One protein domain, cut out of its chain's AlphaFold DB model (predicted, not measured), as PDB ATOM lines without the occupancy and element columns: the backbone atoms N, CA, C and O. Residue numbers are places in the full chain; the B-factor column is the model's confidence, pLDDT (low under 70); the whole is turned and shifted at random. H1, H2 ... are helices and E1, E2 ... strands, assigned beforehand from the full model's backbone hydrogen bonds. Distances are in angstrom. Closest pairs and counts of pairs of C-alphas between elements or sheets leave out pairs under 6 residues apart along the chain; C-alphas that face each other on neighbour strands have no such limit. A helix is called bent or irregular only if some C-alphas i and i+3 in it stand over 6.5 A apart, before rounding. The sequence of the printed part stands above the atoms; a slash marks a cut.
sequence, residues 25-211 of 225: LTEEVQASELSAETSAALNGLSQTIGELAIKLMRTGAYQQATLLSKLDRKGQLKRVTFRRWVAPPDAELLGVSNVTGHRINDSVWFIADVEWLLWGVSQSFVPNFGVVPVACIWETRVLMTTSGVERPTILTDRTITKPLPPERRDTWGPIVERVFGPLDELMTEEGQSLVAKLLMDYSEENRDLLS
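What this domain is: This is residues 25 to 211 of the 225 residues of an uncharacterized protein of Streptomyces sp. CB01635 (UniProt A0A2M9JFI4). A long, strongly twisted antiparallel sheet runs through the domain on the long strands E4, E5 and E6, and near one end the strand pairs of E2, E3, E5 and E6 close into a small ring. H1, H2 and H3 pack on this sheet, while the helical hairpin of H4 and H5 lies at the end away from E1. The printed part has 187 residues with five named helices and seven named strands, which follow each other along the chain as E1, H1, H2, E2, E3, E4, E5, E6, E7, H3, H4 and H5. The class is mixed, helices and strands, and the seven strands make one branched sheet whose neighbour pairs are antiparallel. It is compact, with a radius of gyration of the C-alphas of 17.9 A and spans of 57 by 39 by 26 A.

Where its parts are: In the sheet, E5 is residues 107 to 124, 42.6 A long, E6 131 to 145, 36.6 A, and E4 90 to 104, 32.3 A. E2 is residues 63 to 71, E3 77 to 85, E1 27 to 29 and E7 160 to 162. H1 is residues 31 to 43, H2 46 to 56, H3 166 to 185, 24.6 A, H4 189 to 202, 20.4 A, and H5 204 to 211. C-alpha 27 stands at (146.349, 284.191, 203.036) and C-alpha 211 at (186.776, 245.705, 213.327).

How they stand to each other: E4, E5, E6 and E7 form a meander, each strand the antiparallel neighbour of the one before: N 97 and O 113 are 2.8 A apart, N 114 and O 140 2.8 A, N 137 and O 162 2.8 A. Beside E5, E3 and E4 lie on one side, with N 83 and O 123 at 2.8 A, and E6 on the other side. E2 is the antiparallel neighbour of E3, N 65 to O 80 2.9 A, and of E6, N 66 to O 135 2.8 A. Edge strand E1 pairs with E4, N 29 to O 101 2.9 A. H1 and H3, both irregular, with C-alphas 33 and 36 7.1 A apart and 167 and 170 8.0 A apart, are on the same face of the sheet; their closest C-alphas to it include Ala 31 to Val 99, 5.7 A, and Pro 133 to Leu 183, 6.7 A. H2 is on the sheet at a height of 8.0 A, Ser 46 to Ala 91 4.8 A between closest C-alphas. H4 only grazes the sheet; its residues 196 to 200 touch H5, closest C-alphas Leu 199 and Asn 206, 5.2 A, at a shallow tilt of 23 degrees, opposite ways. O i to N i+4 pairs are within hydrogen-bond range in 7 of 9 for H1, 6 of 7 for H2, 10 of 16 for H3, 8 of 10 for H4 and 0 of 4 for H5, where 3 of 5 O i to N i+3 pairs are.

The domain as a whole: The C-alphas farthest apart, Leu 25 and Glu 189, are 59.0 A apart. The printed part has no cut. The link from E6 to E7, 14 residues, is long. Mean pLDDT of the printed part is 81.8; 41 residues are under 70, among them 189 to 211.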
ATOM      1  N   LEU A  25     144.559 281.443 196.547       86.81
ATOM      2  CA  LEU A  25     144.404 280.226 197.349       86.81
ATOM      3  C   LEU A  25     144.953 280.349 198.771       86.81
ATOM      4  O   LEU A  25     144.673 279.478 199.595       86.81
ATOM      5  N   THR A  26     145.750 281.380 199.050       90.00
ATOM      6  CA  THR A  26     146.456 281.518 200.321       90.00
ATOM      7  C   THR A  26     146.295 282.903 200.930       90.00
ATOM      8  O   THR A  26     146.190 283.902 200.223       90.00
ATOM      9  N   GLU A  27     146.306 282.955 202.257       89.62
ATOM     10  CA  GLU A  27     146.349 284.191 203.036       89.62
ATOM     11  C   GLU A  27     147.677 284.239 203.795       89.62
ATOM     12  O   GLU A  27     148.013 283.305 204.523       89.62
ATOM     13  N   GLU A  28     148.460 285.301 203.607       88.44
ATOM     14  CA  GLU A  28     149.722 285.478 204.330       88.44
ATOM     15  C   GLU A  28     149.451 285.708 205.822       88.44
ATOM     16  O   GLU A  28     148.584 286.498 206.197       88.44
ATOM     17  N   VAL A  29     150.200 285.016 206.679       89.00
ATOM     18  CA  VAL A  29     150.078 285.124 208.135       89.00
ATOM     19  C   VAL A  29     151.318 285.813 208.697       89.00
ATOM     20  O   VAL A  29     152.449 285.496 208.327       89.00
ATOM     21  N   GLN A  30     151.109 286.759 209.613       84.62
ATOM     22  CA  GLN A  30     152.188 287.565 210.181       84.62
ATOM     23  C   GLN A  30     153.178 286.713 210.985       84.62
ATOM     24  O   GLN A  30     152.799 285.911 211.840       84.62
ATOM     25  N   ALA A  31     154.476 286.946 210.777       80.19
ATOM     26  CA  ALA A  31     155.542 286.186 211.437       80.19
ATOM     27  C   ALA A  31     155.490 286.271 212.975       80.19
ATOM     28  O   ALA A  31     155.820 285.307 213.668       80.19
ATOM     29  N   SER A  32     155.042 287.406 213.525       81.06
ATOM     30  CA  SER A  32     154.875 287.594 214.973       81.06
ATOM     31  C   SER A  32     153.805 286.688 215.577       81.06
ATOM     32  O   SER A  32     153.931 286.294 216.732       81.06
ATOM     33  N   GLU A  33     152.772 286.353 214.805       78.31
ATOM     34  CA  GLU A  33     151.690 285.459 215.228       78.31
ATOM     35  C   GLU A  33     152.134 283.991 215.128       78.31
ATOM     36  O   GLU A  33     151.794 283.177 215.979       78.31
ATOM     37  N   LEU A  34     152.984 283.669 214.147       86.12
ATOM     38  CA  LEU A  34     153.445 282.303 213.880       86.12
ATOM     39  C   LEU A  34     154.598 281.831 214.755       86.12
ATOM     40  O   LEU A  34     154.759 280.625 214.932       86.12
ATOM     41  N   SER A  35     155.441 282.736 215.253       83.19
ATOM     42  CA  SER A  35     156.723 282.366 215.871       83.19
ATOM     43  C   SER A  35     156.569 281.379 217.041       83.19
ATOM     44  O   SER A  35     157.302 280.387 217.127       83.19
ATOM     45  N   ALA A  36     155.568 281.594 217.903       86.50
ATOM     46  CA  ALA A  36     155.298 280.720 219.045       86.50
ATOM     47  C   ALA A  36     154.748 279.347 218.617       86.50
ATOM     48  O   ALA A  36     155.255 278.321 219.070       86.50
ATOM     49  N   GLU A  37     153.759 279.320 217.719       87.75
ATOM     50  CA  GLU A  37     153.168 278.077 217.200       87.75
ATOM     51  C   GLU A  37     154.191 277.246 216.422       87.75
ATOM     52  O   GLU A  37     154.306 276.040 216.622       87.75
ATOM     53  N   THR A  38     154.997 277.910 215.595       87.81
ATOM     54  CA  THR A  38     156.077 277.301 214.815       87.81
ATOM     55  C   THR A  38     157.104 276.647 215.733       87.81
ATOM     56  O   THR A  38     157.457 275.485 215.547       87.81
ATOM     57  N   SER A  39     157.557 277.367 216.762       88.12
ATOM     58  CA  SER A  39     158.523 276.831 217.728       88.12
ATOM     59  C   SER A  39     157.945 275.643 218.502       88.12
ATOM     60  O   SER A  39     158.636 274.648 218.709       88.12
ATOM     61  N   ALA A  40     156.668 275.709 218.896       89.19
ATOM     62  CA  ALA A  40     155.986 274.610 219.573       89.19
ATOM     63  C   ALA A  40     155.861 273.362 218.680       89.19
ATOM     64  O   ALA A  40     156.175 272.261 219.133       89.19
ATOM     65  N   ALA A  41     155.474 273.533 217.412       89.38
ATOM     66  CA  ALA A  41     155.383 272.442 216.445       89.38
ATOM     67  C   ALA A  41     156.753 271.789 216.195       89.38
ATOM     68  O   ALA A  41     156.865 270.565 216.208       89.38
ATOM     69  N   LEU A  42     157.811 272.595 216.037       90.12
ATOM     70  CA  LEU A  42     159.172 272.108 215.796       90.12
ATOM     71  C   LEU A  42     159.782 271.398 217.011       90.12
ATOM     72  O   LEU A  42     160.477 270.397 216.843       90.12
ATOM     73  N   ASN A  43     159.491 271.855 218.232       88.81
ATOM     74  CA  ASN A  43     159.962 271.207 219.462       88.81
ATOM     75  C   ASN A  43     159.498 269.746 219.584       88.81
ATOM     76  O   ASN A  43     160.215 268.917 220.136       88.81
ATOM     77  N   GLY A  44     158.327 269.404 219.038       86.31
ATOM     78  CA  GLY A  44     157.814 268.031 219.042       86.31
ATOM     79  C   GLY A  44     158.552 267.065 218.106       86.31
ATOM     80  O   GLY A  44     158.251 265.873 218.106       86.31
ATOM     81  N   LEU A  45     159.504 267.543 217.297       87.62
ATOM     82  CA  LEU A  45     160.085 266.771 216.193       87.62
ATOM     83  C   LEU A  45     161.473 266.207 216.467       87.62
ATOM     84  O   LEU A  45     162.016 265.563 215.574       87.62
ATOM     85  N   SER A  46     162.038 266.396 217.661       85.62
ATOM     86  CA  SER A  46     163.388 265.942 218.026       85.62
ATOM     87  C   SER A  46     163.748 264.549 217.488       85.62
ATOM     88  O   SER A  46     164.737 264.390 216.774       85.62
ATOM     89  N   GLN A  47     162.903 263.543 217.731       85.88
ATOM     90  CA  GLN A  47     163.145 262.180 217.247       85.88
ATOM     91  C   GLN A  47     163.118 262.083 215.709       85.88
ATOM     92  O   GLN A  47     164.011 261.496 215.096       85.88
ATOM     93  N   THR A  48     162.121 262.699 215.071       89.94
ATOM     94  CA  THR A  48     161.981 262.733 213.605       89.94
ATOM     95  C   THR A  48     163.184 263.409 212.941       89.94
ATOM     96  O   THR A  48     163.648 262.963 211.892       89.94
ATOM     97  N   ILE A  49     163.721 264.466 213.554       91.31
ATOM     98  CA  ILE A  49     164.907 265.177 213.068       91.31
ATOM     99  C   ILE A  49     166.146 264.288 213.139       91.31
ATOM    100  O   ILE A  49     166.909 264.260 212.175       91.31
ATOM    101  N   GLY A  50     166.314 263.503 214.205       90.88
ATOM    102  CA  GLY A  50     167.369 262.493 214.294       90.88
ATOM    103  C   GLY A  50     167.326 261.485 213.142       90.88
ATOM    104  O   GLY A  50     168.322 261.254 212.449       90.88
ATOM    105  N   GLU A  51     166.141 260.937 212.856       89.75
ATOM    106  CA  GLU A  51     165.936 260.003 211.741       89.75
ATOM    107  C   GLU A  51     166.216 260.627 210.366       89.75
ATOM    108  O   GLU A  51     166.705 259.951 209.454       89.75
ATOM    109  N   LEU A  52     165.892 261.909 210.190       89.12
ATOM    110  CA  LEU A  52     166.195 262.647 208.966       89.12
ATOM    111  C   LEU A  52     167.692 262.942 208.853       89.12
ATOM    112  O   LEU A  52     168.262 262.763 207.774       89.12
ATOM    113  N   ALA A  53     168.344 263.324 209.951       90.06
ATOM    114  CA  ALA A  53     169.764 263.647 209.990       90.06
ATOM    115  C   ALA A  53     170.622 262.460 209.539       90.06
ATOM    116  O   ALA A  53     171.461 262.620 208.653       90.06
ATOM    117  N   ILE A  54     170.378 261.251 210.062       87.75
ATOM    118  CA  ILE A  54     171.137 260.060 209.642       87.75
ATOM    119  C   ILE A  54     170.948 259.731 208.152       87.75
ATOM    120  O   ILE A  54     171.886 259.270 207.504       87.75
ATOM    121  N   LYS A  55     169.765 259.993 207.581       85.88
ATOM    122  CA  LYS A  55     169.483 259.735 206.159       85.88
ATOM    123  C   LYS A  55     170.144 260.770 205.252       85.88
ATOM    124  O   LYS A  55     170.784 260.398 204.272       85.88
ATOM    125  N   LEU A  56     170.012 262.053 205.583       84.56
ATOM    126  CA  LEU A  56     170.515 263.157 204.761       84.56
ATOM    127  C   LEU A  56     172.041 263.304 204.855       84.56
ATOM    128  O   LEU A  56     172.705 263.552 203.849       84.56
ATOM    129  N   MET A  57     172.620 263.057 206.033       84.69
ATOM    130  CA  MET A  57     174.070 263.127 206.269       84.69
ATOM    131  C   MET A  57     174.813 261.829 205.924       84.69
ATOM    132  O   MET A  57     175.975 261.671 206.287       84.69
ATOM    133  N   ARG A  58     174.175 260.881 205.224       75.31
ATOM    134  CA  ARG A  58     174.837 259.653 204.750       75.31
ATOM    135  C   ARG A  58     175.761 259.902 203.552       75.31
ATOM    136  O   ARG A  58     176.603 259.063 203.231       75.31
ATOM    137  N   THR A  59     175.600 261.035 202.870       64.50
ATOM    138  CA  THR A  59     176.407 261.394 201.700       64.50
ATOM    139  C   THR A  59     177.861 261.640 202.114       64.50
ATOM    140  O   THR A  59     178.123 262.233 203.151       64.50
ATOM    141  N   GLY A  60     178.830 261.161 201.319       59.72
ATOM    142  CA  GLY A  60     180.268 261.130 201.657       59.72
ATOM    143  C   GLY A  60     180.974 262.490 201.797       59.72
ATOM    144  O   GLY A  60     182.196 262.551 201.678       59.72
ATOM    145  N   ALA A  61     180.224 263.569 202.011       73.50
ATOM    146  CA  ALA A  61     180.748 264.881 202.337       73.50
ATOM    147  C   ALA A  61     181.218 264.929 203.798       73.50
ATOM    148  O   ALA A  61     180.600 264.369 204.700       73.50
ATOM    149  N   TYR A  62     182.323 265.631 204.025       80.75
ATOM    150  CA  TYR A  62     182.876 265.848 205.355       80.75
ATOM    151  C   TYR A  62     181.947 266.750 206.166       80.75
ATOM    152  O   TYR A  62     181.718 267.895 205.776       80.75
ATOM    153  N   GLN A  63     181.478 266.260 207.311       88.69
ATOM    154  CA  GLN A  63     180.696 267.052 208.256       88.69
ATOM    155  C   GLN A  63     181.593 267.534 209.399       88.69
ATOM    156  O   GLN A  63     182.519 266.830 209.814       88.69
ATOM    157  N   GLN A  64     181.343 268.744 209.895       91.50
ATOM    158  CA  GLN A  64     182.084 269.334 211.010       91.50
ATOM    159  C   GLN A  64     181.277 269.239 212.297       91.50
ATOM    160  O   GLN A  64     180.107 269.611 212.344       91.50
ATOM    161  N   ALA A  65     181.935 268.798 213.361       92.81
ATOM    162  CA  ALA A  65     181.328 268.653 214.669       92.81
ATOM    163  C   ALA A  65     182.324 268.971 215.785       92.81
ATOM    164  O   ALA A  65     183.505 269.259 215.569       92.81
ATOM    165  N   THR A  66     181.819 268.905 217.002       91.94
ATOM    166  CA  THR A  66     182.548 269.048 218.249       91.94
ATOM    167  C   THR A  66     182.575 267.698 218.956       91.94
ATOM    168  O   THR A  66     181.547 267.051 219.100       91.94
ATOM    169  N   LEU A  67     183.752 267.259 219.386       89.25
ATOM    170  CA  LEU A  67     183.956 266.009 220.109       89.25
ATOM    171  C   LEU A  67     183.514 266.165 221.567       89.25
ATOM    172  O   LEU A  67     183.986 267.066 222.258       89.25
ATOM    173  N   LEU A  68     182.663 265.252 222.032       84.25
ATOM    174  CA  LEU A  68     182.034 265.300 223.356       84.25
ATOM    175  C   LEU A  68     182.802 264.551 224.453       84.25
ATOM    176  O   LEU A  68     182.259 264.323 225.515       84.25
ATOM    177  N   SER A  69     184.057 264.164 224.229       71.50
ATOM    178  CA  SER A  69     184.846 263.413 225.222       71.50
ATOM    179  C   SER A  69     186.239 263.988 225.468       71.50
ATOM    180  O   SER A  69     186.993 263.482 226.296       71.50
ATOM    181  N   LYS A  70     186.636 265.039 224.734       65.00
ATOM    182  CA  LYS A  70     187.974 265.630 224.866       65.00
ATOM    183  C   LYS A  70     187.913 267.143 224.862       65.00
ATOM    184  O   LYS A  70     187.570 267.772 223.856       65.00
ATOM    185  N   LEU A  71     188.353 267.701 225.980       65.19
ATOM    186  CA  LEU A  71     188.753 269.090 226.063       65.19
ATOM    187  C   LEU A  71     190.155 269.252 225.461       65.19
ATOM    188  O   LEU A  71     191.010 268.367 225.549       65.19
ATOM    189  N   ASP A  72     190.387 270.378 224.804       65.75
ATOM    190  CA  ASP A  72     191.704 270.800 224.365       65.75
ATOM    191  C   ASP A  72     192.538 271.310 225.557       65.75
ATOM    192  O   ASP A  72     192.089 271.357 226.704       65.75
ATOM    193  N   ARG A  73     193.780 271.734 225.291       58.81
ATOM    194  CA  ARG A  73     194.688 272.260 226.330       58.81
ATOM    195  C   ARG A  73     194.167 273.525 227.028       58.81
ATOM    196  O   ARG A  73     194.750 273.935 228.025       58.81
ATOM    197  N   LYS A  74     193.125 274.162 226.493       70.81
ATOM    198  CA  LYS A  74     192.481 275.366 227.024       70.81
ATOM    199  C   LYS A  74     191.133 275.056 227.685       70.81
ATOM    200  O   LYS A  74     190.417 275.990 228.036       70.81
ATOM    201  N   GLY A  75     190.774 273.780 227.848       70.25
ATOM    202  CA  GLY A  75     189.489 273.387 228.425       70.25
ATOM    203  C   GLY A  75     188.301 273.590 227.477       70.25
ATOM    204  O   GLY A  75     187.168 273.688 227.941       70.25
ATOM    205  N   GLN A  76     188.536 273.698 226.165       75.38
ATOM    206  CA  GLN A  76     187.495 273.872 225.151       75.38
ATOM    207  C   GLN A  76     187.220 272.567 224.415       75.38
ATOM    208  O   GLN A  76     188.119 271.759 224.210       75.38
ATOM    209  N   LEU A  77     185.984 272.360 223.969       81.19
ATOM    210  CA  LEU A  77     185.653 271.162 223.209       81.19
ATOM    211  C   LEU A  77     186.395 271.140 221.862       81.19
ATOM    212  O   LEU A  77     186.441 272.132 221.128       81.19
ATOM    213  N   LYS A  78     186.981 269.989 221.525       87.31
ATOM    214  CA  LYS A  78     187.778 269.833 220.306       87.31
ATOM    215  C   LYS A  78     186.888 269.714 219.064       87.31
ATOM    216  O   LYS A  78     185.931 268.949 219.056       87.31
ATOM    217  N   ARG A  79     187.252 270.386 217.968       89.94
ATOM    218  CA  ARG A  79     186.602 270.207 216.655       89.94
ATOM    219  C   ARG A  79     187.056 268.916 215.975       89.94
ATOM    220  O   ARG A  79     188.239 268.573 216.019       89.94
ATOM    221  N   VAL A  80     186.130 268.237 215.313       88.69
ATOM    222  CA  VAL A  80     186.366 266.999 214.563       88.69
ATOM    223  C   VAL A  80     185.587 266.998 213.257       88.69
ATOM    224  O   VAL A  80     184.614 267.734 213.091       88.69
ATOM    225  N   THR A  81     186.021 266.153 212.329       89.81
ATOM    226  CA  THR A  81     185.243 265.800 211.146       89.81
ATOM    227  C   THR A  81     184.732 264.375 211.274       89.81
ATOM    228  O   THR A  81     185.454 263.470 211.711       89.81
ATOM    229  N   PHE A  82     183.478 264.174 210.891       87.94
ATOM    230  CA  PHE A  82     182.846 262.861 210.882       87.94
ATOM    231  C   PHE A  82     182.267 262.569 209.499       87.94
ATOM    232  O   PHE A  82     181.999 263.478 208.710       87.94
ATOM    233  N   ARG A  83     182.158 261.278 209.187       84.38
ATOM    234  CA  ARG A  83     181.668 260.791 207.896       84.38
ATOM    235  C   ARG A  83     180.157 260.594 207.901       84.38
ATOM    236  O   ARG A  83     179.505 260.929 206.926       84.38
ATOM    237  N   ARG A  84     179.633 259.984 208.964       86.38
ATOM    238  CA  ARG A  84     178.209 259.666 209.128       86.38
ATOM    239  C   ARG A  84     177.880 259.370 210.586       86.38
ATOM    240  O   ARG A  84     178.772 259.035 211.369       86.38
ATOM    241  N   TRP A  85     176.599 259.436 210.912       89.19
ATOM    242  CA  TRP A  85     176.062 258.933 212.170       89.19
ATOM    243  C   TRP A  85     176.021 257.401 212.175       89.19
ATOM    244  O   TRP A  85     175.792 256.780 211.136       89.19
ATOM    245  N   VAL A  86     176.275 256.800 213.337       85.56
ATOM    246  CA  VAL A  86     176.213 255.342 213.543       85.56
ATOM    247  C   VAL A  86     174.768 254.876 213.726       85.56
ATOM    248  O   VAL A  86     174.360 253.878 213.136       85.56
ATOM    249  N   ALA A  87     174.009 255.650 214.494       85.00
ATOM    250  CA  ALA A  87     172.578 255.533 214.751       85.00
ATOM    251  C   ALA A  87     171.959 256.945 214.661       85.00
ATOM    252  O   ALA A  87     172.723 257.918 214.643       85.00
ATOM    253  N   PRO A  88     170.624 257.093 214.547       90.00
ATOM    254  CA  PRO A  88     169.982 258.403 214.546       90.00
ATOM    255  C   PRO A  88     170.489 259.242 215.728       90.00
ATOM    256  O   PRO A  88     170.419 258.758 216.859       90.00
ATOM    257  N   PRO A  89     171.054 260.440 215.491       92.12
ATOM    258  CA  PRO A  89     171.438 261.314 216.586       92.12
ATOM    259  C   PRO A  89     170.189 261.796 217.316       92.12
ATOM    260  O   PRO A  89     169.126 261.953 216.712       92.12
ATOM    261  N   ASP A  90     170.342 262.105 218.592       92.00
ATOM    262  CA  ASP A  90     169.359 262.914 219.289       92.00
ATOM    263  C   ASP A  90     169.396 264.345 218.741       92.00
ATOM    264  O   ASP A  90     170.434 264.823 218.261       92.00
ATOM    265  N   ALA A  91     168.259 265.035 218.820       93.94
ATOM    266  CA  ALA A  91     168.127 266.406 218.357       93.94
ATOM    267  C   ALA A  91     167.364 267.278 219.358       93.94
ATOM    268  O   ALA A  91     166.367 266.853 219.942       93.94
ATOM    269  N   GLU A  92     167.776 268.533 219.497       94.44
ATOM    270  CA  GLU A  92     167.058 269.555 220.260       94.44
ATOM    271  C   GLU A  92     167.000 270.858 219.460       94.44
ATOM    272  O   GLU A  92     167.948 271.213 218.757       94.44
ATOM    273  N   LEU A  93     165.870 271.561 219.534       93.75
ATOM    274  CA  LEU A  93     165.686 272.836 218.850       93.75
ATOM    275  C   LEU A  93     166.488 273.930 219.569       93.75
ATOM    276  O   LEU A  93     166.273 274.181 220.752       93.75
ATOM    277  N   LEU A  94     167.386 274.610 218.854       93.12
ATOM    278  CA  LEU A  94     168.136 275.752 219.392       93.12
ATOM    279  C   LEU A  94     167.529 277.096 219.005       93.12
ATOM    280  O   LEU A  94     167.640 278.060 219.763       93.12
ATOM    281  N   GLY A  95     166.949 277.188 217.811       91.81
ATOM    282  CA  GLY A  95     166.487 278.461 217.285       91.81
ATOM    283  C   GLY A  95     165.635 278.324 216.036       91.81
ATOM    284  O   GLY A  95     165.807 277.404 215.238       91.81
ATOM    285  N   VAL A  96     164.726 279.284 215.881       93.06
ATOM    286  CA  VAL A  96     163.849 279.445 214.722       93.06
ATOM    287  C   VAL A  96     163.962 280.890 214.255       93.06
ATOM    288  O   VAL A  96     163.925 281.819 215.061       93.06
ATOM    289  N   SER A  97     164.112 281.089 212.952       92.12
ATOM    290  CA  SER A  97     164.231 282.409 212.339       92.12
ATOM    291  C   SER A  97     163.606 282.426 210.945       92.12
ATOM    292  O   SER A  97     163.245 281.379 210.407       92.12
ATOM    293  N   ASN A  98     163.449 283.623 210.371       91.31
ATOM    294  CA  ASN A  98     162.934 283.825 209.011       91.31
ATOM    295  C   ASN A  98     161.609 283.088 208.737       91.31
ATOM    296  O   ASN A  98     161.422 282.505 207.671       91.31
ATOM    297  N   VAL A  99     160.706 283.102 209.723       92.94
ATOM    298  CA  VAL A  99     159.401 282.444 209.625       92.94
ATOM    299  C   VAL A  99     158.513 283.218 208.655       92.94
ATOM    300  O   VAL A  99     158.251 284.402 208.858       92.94
ATOM    301  N   THR A 100     158.016 282.529 207.637       91.25
ATOM    302  CA  THR A 100     156.981 283.022 206.722       91.25
ATOM    303  C   THR A 100     155.869 281.993 206.666       91.25
ATOM    304  O   THR A 100     156.175 280.805 206.562       91.25
ATOM    305  N   GLY A 101     154.603 282.400 206.692       92.12
ATOM    306  CA  GLY A 101     153.510 281.438 206.641       92.12
ATOM    307  C   GLY A 101     152.329 281.873 205.799       92.12
ATOM    308  O   GLY A 101     152.066 283.056 205.600       92.12
ATOM    309  N   HIS A 102     151.628 280.864 205.307       90.94
ATOM    310  CA  HIS A 102     150.478 280.971 204.438       90.94
ATOM    311  C   HIS A 102     149.382 280.055 204.970       90.94
ATOM    312  O   HIS A 102     149.586 278.856 205.179       90.94
ATOM    313  N   ARG A 103     148.196 280.612 205.176       91.56
ATOM    314  CA  ARG A 103     146.989 279.847 205.457       91.56
ATOM    315  C   ARG A 103     146.404 279.347 204.143       91.56
ATOM    316  O   ARG A 103     146.190 280.130 203.224       91.56
ATOM    317  N   ILE A 104     146.141 278.048 204.073       88.69
ATOM    318  CA  ILE A 104     145.493 277.363 202.954       88.69
ATOM    319  C   ILE A 104     144.295 276.613 203.537       88.69
ATOM    320  O   ILE A 104     144.466 275.605 204.227       88.69
ATOM    321  N   ASN A 105     143.082 277.112 203.286       86.38
ATOM    322  CA  ASN A 105     141.865 276.678 203.985       86.38
ATOM    323  C   ASN A 105     142.047 276.750 205.519       86.38
ATOM    324  O   ASN A 105     142.402 277.801 206.047       86.38
ATOM    325  N   ASP A 106     141.855 275.632 206.222       86.25
ATOM    326  CA  ASP A 106     141.946 275.544 207.685       86.25
ATOM    327  C   ASP A 106     143.365 275.229 208.194       86.25
ATOM    328  O   ASP A 106     143.570 275.025 209.389       86.25
ATOM    329  N   SER A 107     144.357 275.139 207.304       88.94
ATOM    330  CA  SER A 107     145.732 274.765 207.655       88.94
ATOM    331  C   SER A 107     146.696 275.917 207.439       88.94
ATOM    332  O   SER A 107     146.702 276.547 206.383       88.94
ATOM    333  N   VAL A 108     147.555 276.167 208.424       91.62
ATOM    334  CA  VAL A 108     148.630 277.152 208.304       91.62
ATOM    335  C   VAL A 108     149.932 276.431 208.006       91.62
ATOM    336  O   VAL A 108     150.403 275.618 208.800       91.62
ATOM    337  N   TRP A 109     150.492 276.732 206.844       92.44
ATOM    338  CA  TRP A 109     151.792 276.263 206.393       92.44
ATOM    339  C   TRP A 109     152.831 277.328 206.690       92.44
ATOM    340  O   TRP A 109     152.579 278.510 206.473       92.44
ATOM    341  N   PHE A 110     154.006 276.926 207.153       92.44
ATOM    342  CA  PHE A 110     155.118 277.832 207.372       92.44
ATOM    343  C   PHE A 110     156.404 277.293 206.756       92.44
ATOM    344  O   PHE A 110     156.620 276.085 206.637       92.44
ATOM    345  N   ILE A 111     157.267 278.232 206.390       93.62
ATOM    346  CA  ILE A 111     158.669 278.006 206.081       93.62
ATOM    347  C   ILE A 111     159.484 278.715 207.154       93.62
ATOM    348  O   ILE A 111     159.176 279.853 207.502       93.62
ATOM    349  N   ALA A 112     160.511 278.053 207.677       93.44
ATOM    350  CA  ALA A 112     161.405 278.643 208.666       93.44
ATOM    351  C   ALA A 112     162.839 278.142 208.495       93.44
ATOM    352  O   ALA A 112     163.062 277.004 208.070       93.44
ATOM    353  N   ASP A 113     163.798 278.983 208.873       93.56
ATOM    354  CA  ASP A 113     165.182 278.576 209.079       93.56
ATOM    355  C   ASP A 113     165.335 278.114 210.532       93.56
ATOM    356  O   ASP A 113     164.978 278.829 211.474       93.56
ATOM    357  N   VAL A 114     165.845 276.899 210.710       93.69
ATOM    358  CA  VAL A 114     165.857 276.183 211.984       93.69
ATOM    359  C   VAL A 114     167.256 275.681 212.301       93.69
ATOM    360  O   VAL A 114     167.909 275.051 211.465       93.69
ATOM    361  N   GLU A 115     167.686 275.931 213.533       94.31
ATOM    362  CA  GLU A 115     168.928 275.418 214.095       94.31
ATOM    363  C   GLU A 115     168.632 274.259 215.046       94.31
ATOM    364  O   GLU A 115     167.968 274.433 216.071       94.31
ATOM    365  N   TRP A 116     169.180 273.088 214.735       95.06
ATOM    366  CA  TRP A 116     169.097 271.900 215.577       95.06
ATOM    367  C   TRP A 116     170.444 271.626 216.229       95.06
ATOM    368  O   TRP A 116     171.466 271.576 215.546       95.06
ATOM    369  N   LEU A 117     170.462 271.394 217.537       95.56
ATOM    370  CA  LEU A 117     171.583 270.734 218.190       95.56
ATOM    371  C   LEU A 117     171.435 269.238 217.964       95.56
ATOM    372  O   LEU A 117     170.481 268.648 218.455       95.56
ATOM    373  N   LEU A 118     172.377 268.634 217.251       95.38
ATOM    374  CA  LEU A 118     172.460 267.186 217.103       95.38
ATOM    375  C   LEU A 118     173.580 266.649 217.979       95.38
ATOM    376  O   LEU A 118     174.666 267.234 217.989       95.38
ATOM    377  N   TRP A 119     173.359 265.520 218.644       92.94
ATOM    378  CA  TRP A 119     174.420 264.784 219.326       92.94
ATOM    379  C   TRP A 119     174.225 263.279 219.223       92.94
ATOM    380  O   TRP A 119     173.123 262.770 219.047       92.94
ATOM    381  N   GLY A 120     175.329 262.554 219.332       90.38
ATOM    382  CA  GLY A 120     175.306 261.105 219.316       90.38
ATOM    383  C   GLY A 120     176.623 260.523 218.849       90.38
ATOM    384  O   GLY A 120     177.679 261.158 218.891       90.38
ATOM    385  N   VAL A 121     176.547 259.286 218.388       87.31
ATOM    386  CA  VAL A 121     177.709 258.483 218.037       87.31
ATOM    387  C   VAL A 121     177.946 258.543 216.526       87.31
ATOM    388  O   VAL A 121     177.046 258.282 215.725       87.31
ATOM    389  N   SER A 122     179.165 258.896 216.119       88.19
ATOM    390  CA  SER A 122     179.524 259.108 214.713       88.19
ATOM    391  C   SER A 122     180.774 258.338 214.304       88.19
ATOM    392  O   SER A 122     181.670 258.093 215.112       88.19
ATOM    393  N   GLN A 123     180.865 257.985 213.025       85.69
ATOM    394  CA  GLN A 123     182.088 257.452 212.443       85.69
ATOM    395  C   GLN A 123     183.048 258.606 212.133       85.69
ATOM    396  O   GLN A 123     182.731 259.478 211.316       85.69
ATOM    397  N   SER A 124     184.240 258.593 212.733       82.75
ATOM    398  CA  SER A 124     185.264 259.595 212.436       82.75
ATOM    399  C   SER A 124     185.735 259.483 210.987       82.75
ATOM    400  O   SER A 124     185.838 258.390 210.431       82.75
ATOM    401  N   PHE A 125     186.060 260.623 210.375       76.12
ATOM    402  CA  PHE A 125     186.725 260.611 209.074       76.12
ATOM    403  C   PHE A 125     188.214 260.234 209.192       76.12
ATOM    404  O   PHE A 125     188.821 259.777 208.226       76.12
ATOM    405  N   VAL A 126     188.825 260.418 210.368       74.69
ATOM    406  CA  VAL A 126     190.242 260.109 210.575       74.69
ATOM    407  C   VAL A 126     190.424 258.587 210.614       74.69
ATOM    408  O   VAL A 126     189.832 257.936 211.483       74.69
ATOM    409  N   PRO A 127     191.252 258.003 209.723       61.56
ATOM    410  CA  PRO A 127     191.563 256.579 209.771       61.56
ATOM    411  C   PRO A 127     192.068 256.199 211.171       61.56
ATOM    412  O   PRO A 127     192.900 256.907 211.736       61.56
ATOM    413  N   ASN A 128     191.552 255.100 211.732       62.72
ATOM    414  CA  ASN A 128     191.864 254.561 213.069       62.72
ATOM    415  C   ASN A 128     191.233 255.266 214.285       62.72
ATOM    416  O   ASN A 128     191.436 254.802 215.401       62.72
ATOM    417  N   PHE A 129     190.451 256.342 214.117       66.44
ATOM    418  CA  PHE A 129     189.676 256.908 215.238       66.44
ATOM    419  C   PHE A 129     188.349 256.181 215.491       66.44
ATOM    420  O   PHE A 129     187.702 256.450 216.499       66.44
ATOM    421  N   GLY A 130     187.951 255.274 214.593       78.81
ATOM    422  CA  GLY A 130     186.753 254.454 214.738       78.81
ATOM    423  C   GLY A 130     185.493 255.299 214.922       78.81
ATOM    424  O   GLY A 130     185.137 256.116 214.065       78.81
ATOM    425  N   VAL A 131     184.829 255.079 216.052       80.81
ATOM    426  CA  VAL A 131     183.549 255.677 216.421       80.81
ATOM    427  C   VAL A 131     183.748 256.649 217.588       80.81
ATOM    428  O   VAL A 131     184.454 256.342 218.545       80.81
ATOM    429  N   VAL A 132     183.157 257.842 217.502       84.12
ATOM    430  CA  VAL A 132     183.349 258.927 218.475       84.12
ATOM    431  C   VAL A 132     182.040 259.666 218.791       84.12
ATOM    432  O   VAL A 132     181.241 259.896 217.874       84.12
ATOM    433  N   PRO A 133     181.830 260.093 220.053       87.69
ATOM    434  CA  PRO A 133     180.672 260.889 220.435       87.69
ATOM    435  C   PRO A 133     180.874 262.344 220.003       87.69
ATOM    436  O   PRO A 133     181.880 262.975 220.341       87.69
ATOM    437  N   VAL A 134     179.935 262.892 219.241       90.75
ATOM    438  CA  VAL A 134     180.029 264.249 218.691       90.75
ATOM    439  C   VAL A 134     178.722 265.011 218.848       90.75
ATOM    440  O   VAL A 134     177.654 264.410 218.932       90.75
ATOM    441  N   ALA A 135     178.818 266.338 218.835       93.50
ATOM    442  CA  ALA A 135     177.692 267.244 218.670       93.50
ATOM    443  C   ALA A 135     177.963 268.288 217.585       93.50
ATOM    444  O   ALA A 135     179.093 268.752 217.420       93.50
ATOM    445  N   CYS A 136     176.924 268.705 216.876       94.69
ATOM    446  CA  CYS A 136     176.991 269.788 215.902       94.69
ATOM    447  C   CYS A 136     175.684 270.576 215.868       94.69
ATOM    448  O   CYS A 136     174.629 270.060 216.228       94.69
ATOM    449  N   ILE A 137     175.751 271.810 215.375       95.31
ATOM    450  CA  ILE A 137     174.565 272.553 214.958       95.31
ATOM    451  C   ILE A 137     174.267 272.173 213.512       95.31
ATOM    452  O   ILE A 137     175.143 272.287 212.651       95.31
ATOM    453  N   TRP A 138     173.048 271.725 213.249       94.12
ATOM    454  CA  TRP A 138     172.537 271.477 211.913       94.12
ATOM    455  C   TRP A 138     171.523 272.552 211.538       94.12
ATOM    456  O   TRP A 138     170.477 272.688 212.169       94.12
ATOM    457  N   GLU A 139     171.851 273.316 210.501       93.12
ATOM    458  CA  GLU A 139     170.980 274.354 209.959       93.12
ATOM    459  C   GLU A 139     170.124 273.775 208.836       93.12
ATOM    460  O   GLU A 139     170.631 273.165 207.888       93.12
ATOM    461  N   THR A 140     168.813 273.968 208.943       92.44
ATOM    462  CA  THR A 140     167.834 273.475 207.971       92.44
ATOM    463  C   THR A 140     166.841 274.563 207.624       92.44
ATOM    464  O   THR A 140     166.487 275.371 208.475       92.44
ATOM    465  N   ARG A 141     166.345 274.550 206.387       93.12
ATOM    466  CA  ARG A 141     165.125 275.265 206.030       93.12
ATOM    467  C   ARG A 141     163.993 274.259 205.925       93.12
ATOM    468  O   ARG A 141     164.112 273.299 205.163       93.12
ATOM    469  N   VAL A 142     162.934 274.444 206.700       92.25
ATOM    470  CA  VAL A 142     161.827 273.482 206.801       92.25
ATOM    471  C   VAL A 142     160.547 274.057 206.211       92.25
ATOM    472  O   VAL A 142     160.320 275.257 206.312       92.25
ATOM    473  N   LEU A 143     159.723 273.195 205.618       92.88
ATOM    474  CA  LEU A 143     158.330 273.446 205.247       92.88
ATOM    475  C   LEU A 143     157.438 272.470 206.016       92.88
ATOM    476  O   LEU A 143     157.663 271.257 205.962       92.88
ATOM    477  N   MET A 144     156.447 273.001 206.730       91.31
ATOM    478  CA  MET A 144     155.577 272.218 207.608       91.31
ATOM    479  C   MET A 144     154.289 272.979 207.966       91.31
ATOM    480  O   MET A 144     154.223 274.199 207.839       91.31
ATOM    481  N   THR A 145     153.267 272.262 208.433       90.25
ATOM    482  CA  THR A 145     152.057 272.836 209.031       90.25
ATOM    483  C   THR A 145     152.222 273.129 210.527       90.25
ATOM    484  O   THR A 145     152.861 272.369 211.255       90.25
ATOM    485  N   THR A 146     151.567 274.173 211.043       86.19
ATOM    486  CA  THR A 146     151.579 274.483 212.494       86.19
ATOM    487  C   THR A 146     150.926 273.396 213.356       86.19
ATOM    488  O   THR A 146     151.186 273.322 214.553       86.19
ATOM    489  N   SER A 147     150.130 272.503 212.755       82.81
ATOM    490  CA  SER A 147     149.544 271.340 213.433       82.81
ATOM    491  C   SER A 147     150.576 270.312 213.908       82.81
ATOM    492  O   SER A 147     150.254 269.498 214.770       82.81
ATOM    493  N   GLY A 148     151.782 270.293 213.324       73.12
ATOM    494  CA  GLY A 148     152.838 269.330 213.659       73.12
ATOM    495  C   GLY A 148     152.521 267.865 213.317       73.12
ATOM    496  O   GLY A 148     153.295 266.980 213.668       73.12
ATOM    497  N   VAL A 149     151.392 267.590 212.649       76.69
ATOM    498  CA  VAL A 149     150.944 266.224 212.313       76.69
ATOM    499  C   VAL A 149     151.771 265.625 211.175       76.69
ATOM    500  O   VAL A 149     152.026 264.420 211.142       76.69
ATOM    501  N   GLU A 150     152.175 266.457 210.222       77.50
ATOM    502  CA  GLU A 150     152.917 266.015 209.047       77.50
ATOM    503  C   GLU A 150     154.418 265.949 209.327       77.50
ATOM    504  O   GLU A 150     154.928 266.615 210.219       77.50
ATOM    505  N   ARG A 151     155.167 265.143 208.568       81.44
ATOM    506  CA  ARG A 151     156.632 265.142 208.689       81.44
ATOM    507  C   ARG A 151     157.198 266.419 208.063       81.44
ATOM    508  O   ARG A 151     156.774 266.770 206.961       81.44
ATOM    509  N   PRO A 152     158.179 267.085 208.701       87.94
ATOM    510  CA  PRO A 152     158.758 268.294 208.141       87.94
ATOM    511  C   PRO A 152     159.474 267.963 206.832       87.94
ATOM    512  O   PRO A 152     160.227 266.987 206.745       87.94
ATOM    513  N   THR A 153     159.263 268.793 205.815       90.88
ATOM    514  CA  THR A 153     160.034 268.714 204.575       90.88
ATOM    515  C   THR A 153     161.250 269.620 204.702       90.88
ATOM    516  O   THR A 153     161.109 270.828 204.874       90.88
ATOM    517  N   ILE A 154     162.452 269.050 204.614       90.31
ATOM    518  CA  ILE A 154     163.700 269.821 204.583       90.31
ATOM    519  C   ILE A 154     163.938 270.280 203.144       90.31
ATOM    520  O   ILE A 154     164.067 269.458 202.239       90.31
ATOM    521  N   LEU A 155     163.977 271.596 202.942       87.69
ATOM    522  CA  LEU A 155     164.058 272.242 201.631       87.69
ATOM    523  C   LEU A 155     165.495 272.432 201.118       87.69
ATOM    524  O   LEU A 155     165.684 272.855 199.981       87.69
ATOM    525  N   THR A 156     166.511 272.163 201.941       73.62
ATOM    526  CA  THR A 156     167.913 272.453 201.603       73.62
ATOM    527  C   THR A 156     168.602 271.258 200.936       73.62
ATOM    528  O   THR A 156     168.581 270.147 201.463       73.62
ATOM    529  N   ASP A 157     169.283 271.501 199.813       65.31
ATOM    530  CA  ASP A 157     170.096 270.521 199.075       65.31
ATOM    531  C   ASP A 157     171.495 270.303 199.686       65.31
ATOM    532  O   ASP A 157     172.128 269.268 199.476       65.31
ATOM    533  N   ARG A 158     171.983 271.275 200.464       65.06
ATOM    534  CA  ARG A 158     173.268 271.232 201.168       65.06
ATOM    535  C   ARG A 158     173.081 271.087 202.666       65.06
ATOM    536  O   ARG A 158     172.527 271.953 203.336       65.06
ATOM    537  N   THR A 159     173.637 270.015 203.208       69.75
ATOM    538  CA  THR A 159     173.713 269.815 204.649       69.75
ATOM    539  C   THR A 159     174.851 270.653 205.225       69.75
ATOM    540  O   THR A 159     176.019 270.381 204.953       69.75
ATOM    541  N   ILE A 160     174.517 271.695 205.992       78.38
ATOM    542  CA  ILE A 160     175.496 272.539 206.682       78.38
ATOM    543  C   ILE A 160     175.496 272.152 208.159       78.38
ATOM    544  O   ILE A 160     174.573 272.484 208.903       78.38
ATOM    545  N   THR A 161     176.544 271.448 208.583       89.06
ATOM    546  CA  THR A 161     176.833 271.221 210.004       89.06
ATOM    547  C   THR A 161     177.920 272.175 210.468       89.06
ATOM    548  O   THR A 161     178.950 272.308 209.799       89.06
ATOM    549  N   LYS A 162     177.733 272.789 211.633       92.12
ATOM    550  CA  LYS A 162     178.735 273.632 212.284       92.12
ATOM    551  C   LYS A 162     179.157 273.006 213.615       92.12
ATOM    552  O   LYS A 162     178.309 272.476 214.337       92.12
ATOM    553  N   PRO A 163     180.447 273.076 213.984       92.94
ATOM    554  CA  PRO A 163     180.856 272.739 215.340       92.94
ATOM    555  C   PRO A 163     180.201 273.706 216.333       92.94
ATOM    556  O   PRO A 163     179.873 274.838 215.978       92.94
ATOM    557  N   LEU A 164     180.053 273.273 217.583       92.06
ATOM    558  CA  LEU A 164     179.475 274.093 218.646       92.06
ATOM    559  C   LEU A 164     180.285 275.391 218.836       92.06
ATOM    560  O   LEU A 164     181.480 275.318 219.153       92.06
ATOM    561  N   PRO A 165     179.669 276.568 218.635       90.12
ATOM    562  CA  PRO A 165     180.354 277.842 218.771       90.12
ATOM    563  C   PRO A 165     180.539 278.193 220.257       90.12
ATOM    564  O   PRO A 165     179.554 278.174 221.005       90.12
ATOM    565  N   PRO A 166     181.760 278.526 220.720       85.81
ATOM    566  CA  PRO A 166     182.011 278.858 222.125       85.81
ATOM    567  C   PRO A 166     181.208 280.076 222.605       85.81
ATOM    568  O   PRO A 166     180.814 280.125 223.766       85.81
ATOM    569  N   GLU A 167     180.917 281.022 221.717       88.69
ATOM    570  CA  GLU A 167     180.129 282.227 221.986       88.69
ATOM    571  C   GLU A 167     178.652 281.956 222.310       88.69
ATOM    572  O   GLU A 167     178.002 282.809 222.903       88.69
ATOM    573  N   ARG A 168     178.116 280.773 221.971       89.38
ATOM    574  CA  ARG A 168     176.734 280.370 222.305       89.38
ATOM    575  C   ARG A 168     176.679 279.281 223.372       89.38
ATOM    576  O   ARG A 168     175.699 278.540 223.444       89.38
ATOM    577  N   ARG A 169     177.731 279.156 224.189       86.38
ATOM    578  CA  ARG A 169     177.805 278.137 225.246       86.38
ATOM    579  C   ARG A 169     176.636 278.209 226.220       86.38
ATOM    580  O   ARG A 169     176.177 277.162 226.651       86.38
ATOM    581  N   ASP A 170     176.099 279.389 226.493       88.69
ATOM    582  CA  ASP A 170     174.933 279.528 227.375       88.69
ATOM    583  C   ASP A 170     173.669 278.868 226.793       88.69
ATOM    584  O   ASP A 170     172.782 278.470 227.541       88.69
ATOM    585  N   THR A 171     173.592 278.706 225.465       88.56
ATOM    586  CA  THR A 171     172.466 278.057 224.780       88.56
ATOM    587  C   THR A 171     172.611 276.535 224.756       88.56
ATOM    588  O   THR A 171     171.700 275.823 225.159       88.56
ATOM    589  N   TRP A 172     173.746 276.014 224.275       89.69
ATOM    590  CA  TRP A 172     173.931 274.565 224.094       89.69
ATOM    591  C   TRP A 172     174.589 273.870 225.293       89.69
ATOM    592  O   TRP A 172     174.500 272.651 225.420       89.69
ATOM    593  N   GLY A 173     175.267 274.616 226.167       86.62
ATOM    594  CA  GLY A 173     176.045 274.101 227.297       86.62
ATOM    595  C   GLY A 173     175.229 273.232 228.249       86.62
ATOM    596  O   GLY A 173     175.621 272.084 228.452       86.62
ATOM    597  N   PRO A 174     174.071 273.703 228.753       88.12
ATOM    598  CA  PRO A 174     173.227 272.909 229.645       88.12
ATOM    599  C   PRO A 174     172.761 271.584 229.025       88.12
ATOM    600  O   PRO A 174     172.671 270.569 229.714       88.12
ATOM    601  N   ILE A 175     172.493 271.578 227.714       86.06
ATOM    602  CA  ILE A 175     172.077 270.377 226.981       86.06
ATOM    603  C   ILE A 175     173.241 269.389 226.902       86.06
ATOM    604  O   ILE A 175     173.085 268.223 227.255       86.06
ATOM    605  N   VAL A 176     174.421 269.867 226.495       83.50
ATOM    606  CA  VAL A 176     175.628 269.040 226.382       83.50
ATOM    607  C   VAL A 176     176.044 268.470 227.737       83.50
ATOM    608  O   VAL A 176     176.369 267.293 227.818       83.50
ATOM    609  N   GLU A 177     175.997 269.264 228.807       83.62
ATOM    610  CA  GLU A 177     176.340 268.820 230.165       83.62
ATOM    611  C   GLU A 177     175.393 267.722 230.671       83.62
ATOM    612  O   GLU A 177     175.846 266.770 231.304       83.62
ATOM    613  N   ARG A 178     174.102 267.791 230.317       83.12
ATOM    614  CA  ARG A 178     173.111 266.750 230.632       83.12
ATOM    615  C   ARG A 178     173.410 265.417 229.941       83.12
ATOM    616  O   ARG A 178     173.140 264.367 230.516       83.12
ATOM    617  N   VAL A 179     173.942 265.450 228.720       77.56
ATOM    618  CA  VAL A 179     174.175 264.240 227.905       77.56
ATOM    619  C   VAL A 179     175.613 263.729 227.969       77.56
ATOM    620  O   VAL A 179     175.883 262.617 227.525       77.56
ATOM    621  N   PHE A 180     176.528 264.506 228.554       72.00
ATOM    622  CA  PHE A 180     177.944 264.157 228.659       72.00
ATOM    623  C   PHE A 180     178.160 262.850 229.431       72.00
ATOM    624  O   PHE A 180     178.888 261.987 228.959       72.00
ATOM    625  N   GLY A 181     177.491 262.685 230.579       68.62
ATOM    626  CA  GLY A 181     177.587 261.474 231.406       68.62
ATOM    627  C   GLY A 181     177.145 260.205 230.665       68.62
ATOM    628  O   GLY A 181     177.966 259.310 230.482       68.62
ATOM    629  N   PRO A 182     175.900 260.152 230.147       70.44
ATOM    630  CA  PRO A 182     175.418 259.004 229.376       70.44
ATOM    631  C   PRO A 182     176.279 258.665 228.150       70.44
ATOM    632  O   PRO A 182     176.461 257.495 227.817       70.44
ATOM    633  N   LEU A 183     176.830 259.672 227.464       68.94
ATOM    634  CA  LEU A 183     177.705 259.445 226.310       68.94
ATOM    635  C   LEU A 183     179.083 258.907 226.700       68.94
ATOM    636  O   LEU A 183     179.648 258.126 225.940       68.94
ATOM    637  N   ASP A 184     179.628 259.311 227.846       67.25
ATOM    638  CA  ASP A 184     180.908 258.794 228.340       67.25
ATOM    639  C   ASP A 184     180.761 257.336 228.807       67.25
ATOM    640  O   ASP A 184     181.594 256.489 228.485       67.25
ATOM    641  N   GLU A 185     179.633 257.002 229.446       68.94
ATOM    642  CA  GLU A 185     179.259 255.624 229.793       68.94
ATOM    643  C   GLU A 185     179.168 254.722 228.550       68.94
ATOM    644  O   GLU A 185     179.679 253.601 228.562       68.94
ATOM    645  N   LEU A 186     178.622 255.226 227.436       65.06
ATOM    646  CA  LEU A 186     178.576 254.508 226.153       65.06
ATOM    647  C   LEU A 186     179.960 254.245 225.534       65.06
ATOM    648  O   LEU A 186     180.079 253.394 224.653       65.06
ATOM    649  N   MET A 187     181.006 254.946 225.973       67.25
ATOM    650  CA  MET A 187     182.373 254.767 225.471       67.25
ATOM    651  C   MET A 187     183.230 253.835 226.341       67.25
ATOM    652  O   MET A 187     184.359 253.516 225.948       67.25
ATOM    653  N   THR A 188     182.705 253.367 227.479       70.19
ATOM    654  CA  THR A 188     183.314 252.312 228.312       70.19
ATOM    655  C   THR A 188     183.345 250.962 227.581       70.19
ATOM    656  O   THR A 188     182.681 250.798 226.561       70.19
ATOM    657  N   GLU A 189     184.099 249.971 228.070       62.16
ATOM    658  CA  GLU A 189     184.156 248.632 227.444       62.16
ATOM    659  C   GLU A 189     182.767 247.967 227.344       62.16
ATOM    660  O   GLU A 189     182.427 247.384 226.314       62.16
ATOM    661  N   GLU A 190     181.911 248.139 228.357       61.28
ATOM    662  CA  GLU A 190     180.517 247.672 228.332       61.28
ATOM    663  C   GLU A 190     179.654 248.488 227.352       61.28
ATOM    664  O   GLU A 190     178.850 247.932 226.597       61.28
ATOM    665  N   GLY A 191     179.865 249.806 227.290       59.66
ATOM    666  CA  GLY A 191     179.208 250.699 226.333       59.66
ATOM    667  C   GLY A 191     179.583 250.414 224.875       59.66
ATOM    668  O   GLY A 191     178.737 250.475 223.982       59.66
ATOM    669  N   GLN A 192     180.818 249.986 224.620       64.38
ATOM    670  CA  GLN A 192     181.292 249.602 223.291       64.38
ATOM    671  C   GLN A 192     180.558 248.370 222.744       64.38
ATOM    672  O   GLN A 192     180.314 248.296 221.538       64.38
ATOM    673  N   SER A 193     180.118 247.453 223.612       60.78
ATOM    674  CA  SER A 193     179.228 246.341 223.244       60.78
ATOM    675  C   SER A 193     177.841 246.836 222.800       60.78
ATOM    676  O   SER A 193     177.283 246.338 221.820       60.78
ATOM    677  N   LEU A 194     177.298 247.877 223.443       62.56
ATOM    678  CA  LEU A 194     176.047 248.525 223.024       62.56
ATOM    679  C   LEU A 194     176.207 249.287 221.705       62.56
ATOM    680  O   LEU A 194     175.348 249.182 220.832       62.56
ATOM    681  N   VAL A 195     177.324 249.989 221.511       65.00
ATOM    682  CA  VAL A 195     177.660 250.634 220.231       65.00
ATOM    683  C   VAL A 195     177.813 249.588 219.122       65.00
ATOM    684  O   VAL A 195     177.314 249.798 218.020       65.00
ATOM    685  N   ALA A 196     178.425 248.436 219.408       62.25
ATOM    686  CA  ALA A 196     178.519 247.309 218.480       62.25
ATOM    687  C   ALA A 196     177.140 246.732 218.113       62.25
ATOM    688  O   ALA A 196     176.886 246.462 216.938       62.25
ATOM    689  N   LYS A 197     176.221 246.601 219.080       62.88
ATOM    690  CA  LYS A 197     174.826 246.206 218.816       62.88
ATOM    691  C   LYS A 197     174.088 247.245 217.966       62.88
ATOM    692  O   LYS A 197     173.504 246.888 216.951       62.88
ATOM    693  N   LEU A 198     174.199 248.533 218.296       63.75
ATOM    694  CA  LEU A 198     173.605 249.623 217.508       63.75
ATOM    695  C   LEU A 198     174.142 249.661 216.070       63.75
ATOM    696  O   LEU A 198     173.386 249.894 215.128       63.75
ATOM    697  N   LEU A 199     175.440 249.403 215.888       63.78
ATOM    698  CA  LEU A 199     176.053 249.248 214.570       63.78
ATOM    699  C   LEU A 199     175.415 248.083 213.802       63.78
ATOM    700  O   LEU A 199     175.083 248.260 212.633       63.78
ATOM    701  N   MET A 200     175.208 246.933 214.449       60.75
ATOM    702  CA  MET A 200     174.589 245.748 213.842       60.75
ATOM    703  C   MET A 200     173.120 245.957 213.457       60.75
ATOM    704  O   MET A 200     172.708 245.472 212.402       60.75
ATOM    705  N   ASP A 201     172.358 246.696 214.264       62.22
ATOM    706  CA  ASP A 201     170.913 246.870 214.076       62.22
ATOM    707  C   ASP A 201     170.559 247.897 212.988       62.22
ATOM    708  O   ASP A 201     169.530 247.766 212.323       62.22
ATOM    709  N   TYR A 202     171.396 248.920 212.770       59.47
ATOM    710  CA  TYR A 202     171.041 250.037 211.881       59.47
ATOM    711  C   TYR A 202     171.507 249.907 210.425       59.47
ATOM    712  O   TYR A 202     170.913 250.546 209.552       59.47
ATOM    713  N   SER A 203     172.559 249.137 210.114       58.84
ATOM    714  CA  SER A 203     173.009 248.968 208.721       58.84
ATOM    715  C   SER A 203     174.017 247.830 208.544       58.84
ATOM    716  O   SER A 203     174.992 247.742 209.280       58.84
ATOM    717  N   GLU A 204     173.890 247.028 207.482       57.34
ATOM    718  CA  GLU A 204     174.943 246.069 207.110       57.34
ATOM    719  C   GLU A 204     176.278 246.762 206.775       57.34
ATOM    720  O   GLU A 204     177.339 246.215 207.058       57.34
ATOM    721  N   GLU A 205     176.248 248.009 206.282       57.47
ATOM    722  CA  GLU A 205     177.447 248.828 206.026       57.47
ATOM    723  C   GLU A 205     178.151 249.284 207.315       57.47
ATOM    724  O   GLU A 205     179.250 249.838 207.272       57.47
ATOM    725  N   ASN A 206     177.515 249.135 208.478       60.22
ATOM    726  CA  ASN A 206     178.141 249.409 209.771       60.22
ATOM    727  C   ASN A 206     178.970 248.216 210.276       60.22
ATOM    728  O   ASN A 206     179.786 248.407 211.176       60.22
ATOM    729  N   ARG A 207     178.824 247.014 209.691       60.28
ATOM    730  CA  ARG A 207     179.551 245.806 210.125       60.28
ATOM    731  C   ARG A 207     181.067 245.943 209.988       60.28
ATOM    732  O   ARG A 207     181.789 245.502 210.877       60.28
ATOM    733  N   ASP A 208     181.553 246.644 208.963       60.09
ATOM    734  CA  ASP A 208     182.992 246.905 208.787       60.09
ATOM    735  C   ASP A 208     183.586 247.737 209.940       60.09
ATOM    736  O   ASP A 208     184.790 247.683 210.204       60.09
ATOM    737  N   LEU A 209     182.746 248.483 210.672       58.12
ATOM    738  CA  LEU A 209     183.167 249.305 211.811       58.12
ATOM    739  C   LEU A 209     183.396 248.492 213.085       58.12
ATOM    740  O   LEU A 209     184.106 248.964 213.970       58.12
ATOM    741  N   LEU A 210     182.872 247.264 213.156       58.62
ATOM    742  CA  LEU A 210     183.094 246.354 214.282       58.62
ATOM    743  C   LEU A 210     184.566 245.950 214.412       58.62
ATOM    744  O   LEU A 210     185.017 245.660 215.511       58.62
ATOM    745  N   SER A 211     185.334 245.992 213.316       56.78
ATOM    746  CA  SER A 211     186.776 245.705 213.327       56.78
ATOM    747  C   SER A 211     187.605 246.715 214.134       56.78
ATOM    748  O   SER A 211     188.742 246.422 214.500       56.78
TER     749      SER A 211